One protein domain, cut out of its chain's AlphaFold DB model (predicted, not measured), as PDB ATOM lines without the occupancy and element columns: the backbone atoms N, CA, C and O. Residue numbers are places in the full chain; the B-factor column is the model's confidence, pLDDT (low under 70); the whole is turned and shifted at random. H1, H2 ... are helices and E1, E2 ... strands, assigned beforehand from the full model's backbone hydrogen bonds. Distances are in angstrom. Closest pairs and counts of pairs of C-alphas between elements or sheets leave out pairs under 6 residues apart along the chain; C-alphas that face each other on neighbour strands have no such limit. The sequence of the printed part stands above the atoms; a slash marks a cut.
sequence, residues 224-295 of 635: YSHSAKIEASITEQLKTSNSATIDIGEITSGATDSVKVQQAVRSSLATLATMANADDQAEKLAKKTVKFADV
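This is residues 224 to 295 of the 635 residues of the protein "Type II secretion system protein" of Candidatus Borkfalkia ceftriaxoniphila (UniProt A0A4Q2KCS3). E1 and E2 make a short parallel two-stranded ribbon; H1 packs mainly on E1, and long H2 meets the first turn of H1, then turns a corner into H3, which leads back to E2. Residues 252 to 259 stick out at one end. The printed 72 residues hold named elements in the order H1, E1, H2, H3, E2, mostly helix, compact with radius of gyration of the C-alphas 12.7 A, spanning 39 by 22 by 16 A.

E1, residues 243 to 246, and E2, residues 289 to 292, are parallel at 24 degrees; N 246 and O 291 are 2.7 A apart, within hydrogen-bond range. With H2, residues 258 to 277, and H3, residues 279 to 285, between them, they form a strand-helix-strand unit, two parallel neighbour strands joined through helices, with a right-handed crossover. The closest C-alphas of E1 and H1, residues 228 to 240, are Ala 244 and Gln 237, 5.3 A. H1, with residues 228 to 231 alone, touches H2 at a steep tilt of 63 degrees, closest at C-alphas 231 and 271, 6.5 A. H1 and H3 only just touch, with 3 pairs of C-alphas within 8 A, closest at 235 and 284, 7.1 A. H2 and H3 touch only at the corner, closest at C-alphas 276 and 282, 4.7 A. H2 and E2 are apart. Every O i to N i+4 pair is within hydrogen-bond range in H2, 8 of 9 in H1 and 2 of 3 in H3.

H2 measures 28.6 A, H1 19.1 A, E2 10.2 A, H3 10.1 A and E1 10.0 A from first to last C-alpha. H1 begins at C-alpha 228 (213.892, 92.573, 21.418); E2 ends at C-alpha 292 (224.088, 105.765, 19.374).

The farthest C-alphas, of Gly 254 and Asp 279, are 39.8 A apart. The printed part has no cut; E1 to H2 is a long link. Confidence is under 70 at residues 224 to 229, 248 to 261, 263, and 278 to 279.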
ATOM      1  N   TYR A 224     222.658  94.380  31.430       64.75
ATOM      2  CA  TYR A 224     223.341  93.871  30.242       64.75
ATOM      3  C   TYR A 224     222.603  92.627  29.731       64.75
ATOM      4  O   TYR A 224     222.998  91.486  29.970       64.75
ATOM      5  N   SER A 225     221.478  92.847  29.059       59.28
ATOM      6  CA  SER A 225     220.652  91.788  28.476       59.28
ATOM      7  C   SER A 225     220.148  92.199  27.101       59.28
ATOM      8  O   SER A 225     219.910  93.380  26.846       59.28
ATOM      9  N   HIS A 226     219.959  91.219  26.219       69.00
ATOM     10  CA  HIS A 226     219.331  91.439  24.917       69.00
ATOM     11  C   HIS A 226     217.949  92.097  25.062       69.00
ATOM     12  O   HIS A 226     217.175  91.763  25.960       69.00
ATOM     13  N   SER A 227     217.645  93.033  24.162       66.25
ATOM     14  CA  SER A 227     216.367  93.733  24.089       66.25
ATOM     15  C   SER A 227     215.742  93.567  22.709       66.25
ATOM     16  O   SER A 227     216.126  94.233  21.745       66.25
ATOM     17  N   ALA A 228     214.683  92.757  22.637       63.12
ATOM     18  CA  ALA A 228     213.892  92.573  21.418       63.12
ATOM     19  C   ALA A 228     213.322  93.897  20.865       63.12
ATOM     20  O   ALA A 228     213.126  94.037  19.661       63.12
ATOM     21  N   LYS A 229     213.084  94.896  21.729       68.38
ATOM     22  CA  LYS A 229     212.632  96.233  21.313       68.38
ATOM     23  C   LYS A 229     213.732  97.000  20.570       68.38
ATOM     24  O   LYS A 229     213.442  97.625  19.551       68.38
ATOM     25  N   ILE A 230     214.966  96.971  21.080       72.81
ATOM     26  CA  ILE A 230     216.116  97.621  20.431       72.81
ATOM     27  C   ILE A 230     216.421  96.911  19.108       72.81
ATOM     28  O   ILE A 230     216.548  97.587  18.090       72.81
ATOM     29  N   GLU A 231     216.437  95.572  19.096       77.25
ATOM     30  CA  GLU A 231     216.604  94.779  17.868       77.25
ATOM     31  C   GLU A 231     215.549  95.149  16.819       77.25
ATOM     32  O   GLU A 231     215.896  95.518  15.698       77.25
ATOM     33  N   ALA A 232     214.261  95.118  17.181       75.25
ATOM     34  CA  ALA A 232     213.180  95.448  16.258       75.25
ATOM     35  C   ALA A 232     213.308  96.874  15.698       75.25
ATOM     36  O   ALA A 232     213.075  97.083  14.508       75.25
ATOM     37  N   SER A 233     213.716  97.844  16.528       84.25
ATOM     38  CA  SER A 233     213.967  99.222  16.090       84.25
ATOM     39  C   SER A 233     215.116  99.306  15.083       84.25
ATOM     40  O   SER A 233     214.958  99.923  14.027       84.25
ATOM     41  N   ILE A 234     216.252  98.657  15.369       89.38
ATOM     42  CA  ILE A 234     217.406  98.611  14.461       89.38
ATOM     43  C   ILE A 234     216.986  97.974  13.135       89.38
ATOM     44  O   ILE A 234     217.158  98.573  12.074       89.38
ATOM     45  N   THR A 235     216.379  96.790  13.188       89.19
ATOM     46  CA  THR A 235     215.985  96.038  11.995       89.19
ATOM     47  C   THR A 235     214.955  96.795  11.156       89.19
ATOM     48  O   THR A 235     215.069  96.803   9.932       89.19
ATOM     49  N   GLU A 236     213.983  97.481  11.766       91.56
ATOM     50  CA  GLU A 236     213.000  98.286  11.029       91.56
ATOM     51  C   GLU A 236     213.648  99.482  10.317       91.56
ATOM     52  O   GLU A 236     213.390  99.717   9.135       91.56
ATOM     53  N   GLN A 237     214.552 100.198  10.989       95.50
ATOM     54  CA  GLN A 237     215.292 101.303  10.375       95.50
ATOM     55  C   GLN A 237     216.159 100.818   9.200       95.50
ATOM     56  O   GLN A 237     216.169 101.432   8.129       95.50
ATOM     57  N   LEU A 238     216.842  99.678   9.352       94.81
ATOM     58  CA  LEU A 238     217.734  99.128   8.323       94.81
ATOM     59  C   LEU A 238     217.012  98.571   7.086       94.81
ATOM     60  O   LEU A 238     217.648  98.422   6.039       94.81
ATOM     61  N   LYS A 239     215.691  98.334   7.149       92.62
ATOM     62  CA  LYS A 239     214.883  98.000   5.956       92.62
ATOM     63  C   LYS A 239     214.853  99.137   4.937       92.62
ATOM     64  O   LYS A 239     214.753  98.881   3.741       92.62
ATOM     65  N   THR A 240     214.911 100.383   5.404       93.06
ATOM     66  CA  THR A 240     214.745 101.579   4.560       93.06
ATOM     67  C   THR A 240     215.978 102.483   4.529       93.06
ATOM     68  O   THR A 240     216.054 103.377   3.688       93.06
ATOM     69  N   SER A 241     216.969 102.229   5.388       94.12
ATOM     70  CA  SER A 241     218.182 103.037   5.543       94.12
ATOM     71  C   SER A 241     219.467 102.193   5.522       94.12
ATOM     72  O   SER A 241     219.468 100.977   5.734       94.12
ATOM     73  N   ASN A 242     220.603 102.847   5.263       93.69
ATOM     74  CA  ASN A 242     221.934 102.257   5.461       93.69
ATOM     75  C   ASN A 242     222.469 102.443   6.885       93.69
ATOM     76  O   ASN A 242     223.516 101.890   7.223       93.69
ATOM     77  N   SER A 243     221.744 103.189   7.715       95.94
ATOM     78  CA  SER A 243     222.066 103.372   9.119       95.94
ATOM     79  C   SER A 243     220.843 103.258  10.014       95.94
ATOM     80  O   SER A 243     219.772 103.747   9.651       95.94
ATOM     81  N   ALA A 244     221.035 102.684  11.197       96.62
ATOM     82  CA  ALA A 244     220.079 102.717  12.293       96.62
ATOM     83  C   ALA A 244     220.644 103.537  13.449       96.62
ATOM     84  O   ALA A 244     221.848 103.523  13.701       96.62
ATOM     85  N   THR A 245     219.756 104.228  14.146       94.69
ATOM     86  CA  THR A 245     220.068 104.981  15.353       94.69
ATOM     87  C   THR A 245     219.401 104.299  16.538       94.69
ATOM     88  O   THR A 245     218.195 104.042  16.524       94.69
ATOM     89  N   ILE A 246     220.197 103.982  17.548       88.69
ATOM     90  CA  ILE A 246     219.746 103.542  18.856       88.69
ATOM     91  C   ILE A 246     219.417 104.807  19.643       88.69
ATOM     92  O   ILE A 246     220.308 105.574  20.002       88.69
ATOM     93  N   ASP A 247     218.124 105.012  19.863       77.81
ATOM     94  CA  ASP A 247     217.592 106.054  20.733       77.81
ATOM     95  C   ASP A 247     217.526 105.510  22.166       77.81
ATOM     96  O   ASP A 247     216.859 104.501  22.427       77.81
ATOM     97  N   ILE A 248     218.255 106.154  23.077       69.88
ATOM     98  CA  ILE A 248     218.279 105.813  24.503       69.88
ATOM     99  C   ILE A 248     217.318 106.682  25.349       69.88
ATOM    100  O   ILE A 248     217.250 106.487  26.562       69.88
ATOM    101  N   GLY A 249     216.519 107.559  24.715       61.44
ATOM    102  CA  GLY A 249     215.517 108.457  25.314       61.44
ATOM    103  C   GLY A 249     216.012 109.896  25.558       61.44
ATOM    104  O   GLY A 249     217.211 110.124  25.659       61.44
ATOM    105  N   GLU A 250     215.092 110.875  25.692       47.28
ATOM    106  CA  GLU A 250     215.425 112.273  26.047       47.28
ATOM    107  C   GLU A 250     216.137 112.340  27.412       47.28
ATOM    108  O   GLU A 250     215.561 111.984  28.442       47.28
ATOM    109  N   ILE A 251     217.379 112.830  27.426       48.28
ATOM    110  CA  ILE A 251     218.202 112.947  28.635       48.28
ATOM    111  C   ILE A 251     218.077 114.363  29.206       48.28
ATOM    112  O   ILE A 251     218.573 115.326  28.622       48.28
ATOM    113  N   THR A 252     217.477 114.504  30.391       42.00
ATOM    114  CA  THR A 252     217.668 115.705  31.220       42.00
ATOM    115  C   THR A 252     218.713 115.409  32.283       42.00
ATOM    116  O   THR A 252     218.551 114.502  33.090       42.00
ATOM    117  N   SER A 253     219.807 116.167  32.289       36.50
ATOM    118  CA  SER A 253     220.892 116.043  33.264       36.50
ATOM    119  C   SER A 253     220.369 116.069  34.713       36.50
ATOM    120  O   SER A 253     219.979 117.107  35.246       36.50
ATOM    121  N   GLY A 254     220.357 114.902  35.368       39.44
ATOM    122  CA  GLY A 254     219.886 114.730  36.743       39.44
ATOM    123  C   GLY A 254     220.198 113.338  37.303       39.44
ATOM    124  O   GLY A 254     220.116 112.334  36.603       39.44
ATOM    125  N   ALA A 255     220.557 113.265  38.589       40.19
ATOM    126  CA  ALA A 255     221.111 112.074  39.250       40.19
ATOM    127  C   ALA A 255     220.185 110.834  39.320       40.19
ATOM    128  O   ALA A 255     220.642 109.758  39.690       40.19
ATOM    129  N   THR A 256     218.902 110.958  38.970       38.00
ATOM    130  CA  THR A 256     217.940 109.842  38.873       38.00
ATOM    131  C   THR A 256     217.861 109.201  37.478       38.00
ATOM    132  O   THR A 256     217.325 108.101  37.371       38.00
ATOM    133  N   ASP A 257     218.415 109.836  36.434       50.00
ATOM    134  CA  ASP A 257     218.424 109.319  35.050       50.00
ATOM    135  C   ASP A 257     219.669 108.473  34.707       50.00
ATOM    136  O   ASP A 257     219.649 107.711  33.741       50.00
ATOM    137  N   SER A 258     220.733 108.511  35.521       59.31
ATOM    138  CA  SER A 258     221.998 107.812  35.219       59.31
ATOM    139  C   SER A 258     221.866 106.285  35.177       59.31
ATOM    140  O   SER A 258     222.451 105.648  34.307       59.31
ATOM    141  N   VAL A 259     221.066 105.680  36.061       60.38
ATOM    142  CA  VAL A 259     220.884 104.215  36.106       60.38
ATOM    143  C   VAL A 259     220.163 103.704  34.857       60.38
ATOM    144  O   VAL A 259     220.600 102.725  34.260       60.38
ATOM    145  N   LYS A 260     219.094 104.384  34.424       61.31
ATOM    146  CA  LYS A 260     218.330 103.993  33.229       61.31
ATOM    147  C   LYS A 260     219.141 104.173  31.953       61.31
ATOM    148  O   LYS A 260     219.091 103.307  31.087       61.31
ATOM    149  N   VAL A 261     219.912 105.257  31.861       69.50
ATOM    150  CA  VAL A 261     220.826 105.503  30.737       69.50
ATOM    151  C   VAL A 261     221.904 104.419  30.676       69.50
ATOM    152  O   VAL A 261     222.118 103.827  29.619       69.50
ATOM    153  N   GLN A 262     222.524 104.076  31.809       75.50
ATOM    154  CA  GLN A 262     223.497 102.981  31.875       75.50
ATOM    155  C   GLN A 262     222.885 101.641  31.451       75.50
ATOM    156  O   GLN A 262     223.476 100.923  30.648       75.50
ATOM    157  N   GLN A 263     221.689 101.312  31.947       69.50
ATOM    158  CA  GLN A 263     220.967 100.094  31.568       69.50
ATOM    159  C   GLN A 263     220.616 100.073  30.078       69.50
ATOM    160  O   GLN A 263     220.806  99.048  29.430       69.50
ATOM    161  N   ALA A 264     220.148 101.193  29.520       72.06
ATOM    162  CA  ALA A 264     219.836 101.312  28.102       72.06
ATOM    163  C   ALA A 264     221.083 101.064  27.247       72.06
ATOM    164  O   ALA A 264     221.042 100.214  26.362       72.06
ATOM    165  N   VAL A 265     222.212 101.713  27.558       82.62
ATOM    166  CA  VAL A 265     223.465 101.504  26.820       82.62
ATOM    167  C   VAL A 265     223.968 100.065  26.968       82.62
ATOM    168  O   VAL A 265     224.273  99.429  25.961       82.62
ATOM    169  N   ARG A 266     223.999  99.499  28.182       79.75
ATOM    170  CA  ARG A 266     224.400  98.095  28.408       79.75
ATOM    171  C   ARG A 266     223.503  97.119  27.642       79.75
ATOM    172  O   ARG A 266     224.017  96.211  26.994       79.75
ATOM    173  N   SER A 267     222.187  97.330  27.656       72.56
ATOM    174  CA  SER A 267     221.220  96.524  26.900       72.56
ATOM    175  C   SER A 267     221.414  96.665  25.392       72.56
ATOM    176  O   SER A 267     221.318  95.680  24.660       72.56
ATOM    177  N   SER A 268     221.735  97.860  24.901       83.94
ATOM    178  CA  SER A 268     222.075  98.091  23.499       83.94
ATOM    179  C   SER A 268     223.355  97.363  23.095       83.94
ATOM    180  O   SER A 268     223.351  96.689  22.071       83.94
ATOM    181  N   LEU A 269     224.417  97.420  23.906       84.62
ATOM    182  CA  LEU A 269     225.658  96.674  23.664       84.62
ATOM    183  C   LEU A 269     225.411  95.158  23.649       84.62
ATOM    184  O   LEU A 269     225.869  94.476  22.734       84.62
ATOM    185  N   ALA A 270     224.641  94.637  24.610       72.25
ATOM    186  CA  ALA A 270     224.243  93.230  24.647       72.25
ATOM    187  C   ALA A 270     223.412  92.839  23.414       72.25
ATOM    188  O   ALA A 270     223.654  91.800  22.809       72.25
ATOM    189  N   THR A 271     222.475  93.695  22.992       75.62
ATOM    190  CA  THR A 271     221.647  93.471  21.796       75.62
ATOM    191  C   THR A 271     222.492  93.449  20.526       75.62
ATOM    192  O   THR A 271     222.314  92.560  19.698       75.62
ATOM    193  N   LEU A 272     223.449  94.372  20.384       84.62
ATOM    194  CA  LEU A 272     224.393  94.373  19.265       84.62
ATOM    195  C   LEU A 272     225.252  93.110  19.251       84.62
ATOM    196  O   LEU A 272     225.439  92.532  18.186       84.62
ATOM    197  N   ALA A 273     225.728  92.654  20.412       77.81
ATOM    198  CA  ALA A 273     226.454  91.394  20.509       77.81
ATOM    199  C   ALA A 273     225.579  90.206  20.082       77.81
ATOM    200  O   ALA A 273     226.019  89.406  19.263       77.81
ATOM    201  N   THR A 274     224.332  90.113  20.549       72.81
ATOM    202  CA  THR A 274     223.398  89.057  20.126       72.81
ATOM    203  C   THR A 274     223.153  89.086  18.617       72.81
ATOM    204  O   THR A 274     223.322  88.067  17.956       72.81
ATOM    205  N   MET A 275     222.823  90.249  18.047       80.44
ATOM    206  CA  MET A 275     222.561  90.374  16.609       80.44
ATOM    207  C   MET A 275     223.803  90.077  15.758       80.44
ATOM    208  O   MET A 275     223.689  89.503  14.684       80.44
ATOM    209  N   ALA A 276     224.995  90.462  16.217       79.00
ATOM    210  CA  ALA A 276     226.241  90.242  15.484       79.00
ATOM    211  C   ALA A 276     226.709  88.779  15.487       79.00
ATOM    212  O   ALA A 276     227.532  88.416  14.650       79.00
ATOM    213  N   ASN A 277     226.224  87.972  16.435       70.25
ATOM    214  CA  ASN A 277     226.594  86.566  16.600       70.25
ATOM    215  C   ASN A 277     225.496  85.587  16.134       70.25
ATOM    216  O   ASN A 277     225.721  84.383  16.169       70.25
ATOM    217  N   ALA A 278     224.332  86.076  15.691       67.50
ATOM    218  CA  ALA A 278     223.278  85.266  15.078       67.50
ATOM    219  C   ALA A 278     223.299  85.443  13.552       67.50
ATOM    220  O   ALA A 278     223.163  86.567  13.071       67.50
ATOM    221  N   ASP A 279     223.453  84.353  12.792       67.56
ATOM    222  CA  ASP A 279     223.678  84.390  11.336       67.56
ATOM    223  C   ASP A 279     222.642  85.239  10.573       67.56
ATOM    224  O   ASP A 279     223.006  86.108   9.774       67.56
ATOM    225  N   ASP A 280     221.349  85.050  10.852       70.19
ATOM    226  CA  ASP A 280     220.256  85.759  10.176       70.19
ATOM    227  C   ASP A 280     220.222  87.262  10.507       70.19
ATOM    228  O   ASP A 280     219.803  88.080   9.685       70.19
ATOM    229  N   GLN A 281     220.655  87.644  11.710       72.88
ATOM    230  CA  GLN A 281     220.710  89.037  12.154       72.88
ATOM    231  C   GLN A 281     221.995  89.727  11.690       72.88
ATOM    232  O   GLN A 281     221.951  90.882  11.257       72.88
ATOM    233  N   ALA A 282     223.123  89.017  11.692       75.75
ATOM    234  CA  ALA A 282     224.402  89.517  11.210       75.75
ATOM    235  C   ALA A 282     224.318  89.907   9.724       75.75
ATOM    236  O   ALA A 282     224.835  90.953   9.326       75.75
ATOM    237  N   GLU A 283     223.584  89.140   8.909       83.88
ATOM    238  CA  GLU A 283     223.300  89.496   7.513       83.88
ATOM    239  C   GLU A 283     222.526  90.815   7.369       83.88
ATOM    240  O   GLU A 283     222.806  91.596   6.455       83.88
ATOM    241  N   LYS A 284     221.587  91.108   8.278       87.56
ATOM    242  CA  LYS A 284     220.806  92.361   8.264       87.56
ATOM    243  C   LYS A 284     221.660  93.572   8.643       87.56
ATOM    244  O   LYS A 284     221.408  94.676   8.153       87.56
ATOM    245  N   LEU A 285     222.665  93.372   9.495       90.94
ATOM    246  CA  LEU A 285     223.621  94.404   9.901       90.94
ATOM    247  C   LEU A 285     224.725  94.632   8.854       90.94
ATOM    248  O   LEU A 285     225.292  95.723   8.780       90.94
ATOM    249  N   ALA A 286     225.028  93.635   8.026       90.50
ATOM    250  CA  ALA A 286     226.130  93.682   7.073       90.50
ATOM    251  C   ALA A 286     226.103  94.938   6.188       90.50
ATOM    252  O   ALA A 286     225.086  95.262   5.570       90.50
ATOM    253  N   LYS A 287     227.248  95.631   6.075       89.62
ATOM    254  CA  LYS A 287     227.416  96.887   5.299       89.62
ATOM    255  C   LYS A 287     226.638  98.090   5.837       89.62
ATOM    256  O   LYS A 287     226.629  99.143   5.196       89.62
ATOM    257  N   LYS A 288     225.961  97.952   6.974       96.50
ATOM    258  CA  LYS A 288     225.193  99.024   7.602       96.50
ATOM    259  C   LYS A 288     226.017  99.726   8.673       96.50
ATOM    260  O   LYS A 288     227.122  99.307   9.017       96.50
ATOM    261  N   THR A 289     225.480 100.834   9.167       97.94
ATOM    262  CA  THR A 289     226.018 101.557  10.322       97.94
ATOM    263  C   THR A 289     224.989 101.583  11.445       97.94
ATOM    264  O   THR A 289     223.857 101.996  11.214       97.94
ATOM    265  N   VAL A 290     225.367 101.200  12.660       97.56
ATOM    266  CA  VAL A 290     224.541 101.429  13.850       97.56
ATOM    267  C   VAL A 290     225.157 102.551  14.672       97.56
ATOM    268  O   VAL A 290     226.363 102.562  14.901       97.56
ATOM    269  N   LYS A 291     224.337 103.525  15.064       95.88
ATOM    270  CA  LYS A 291     224.766 104.727  15.782       95.88
ATOM    271  C   LYS A 291     224.047 104.847  17.111       95.88
ATOM    272  O   LYS A 291     222.851 104.582  17.162       95.88
ATOM    273  N   PHE A 292     224.730 105.307  18.145       91.50
ATOM    274  CA  PHE A 292     224.088 105.765  19.374       91.50
ATOM    275  C   PHE A 292     223.828 107.273  19.270       91.50
ATOM    276  O   PHE A 292     224.749 108.029  18.965       91.50
ATOM    277  N   ALA A 293     222.581 107.711  19.468       82.50
ATOM    278  CA  ALA A 293     222.240 109.135  19.526       82.50
ATOM    279  C   ALA A 293     222.230 109.645  20.970       82.50
ATOM    280  O   ALA A 293     221.921 108.886  21.884       82.50
ATOM    281  N   ASP A 294     222.547 110.932  21.141       73.69
ATOM    282  CA  ASP A 294     222.437 111.672  22.405       73.69
ATOM    283  C   ASP A 294     223.289 111.106  23.565       73.69
ATOM    284  O   ASP A 294     222.880 111.135  24.723       73.69
ATOM    285  N   VAL A 295     224.496 110.598  23.266       78.88
ATOM    286  CA  VAL A 295     225.389 109.924  24.241       78.88
ATOM    287  C   VAL A 295     226.788 110.538  24.408       78.88
ATOM    288  O   VAL A 295     227.622 109.938  25.080       78.88
TER     289      VAL A 295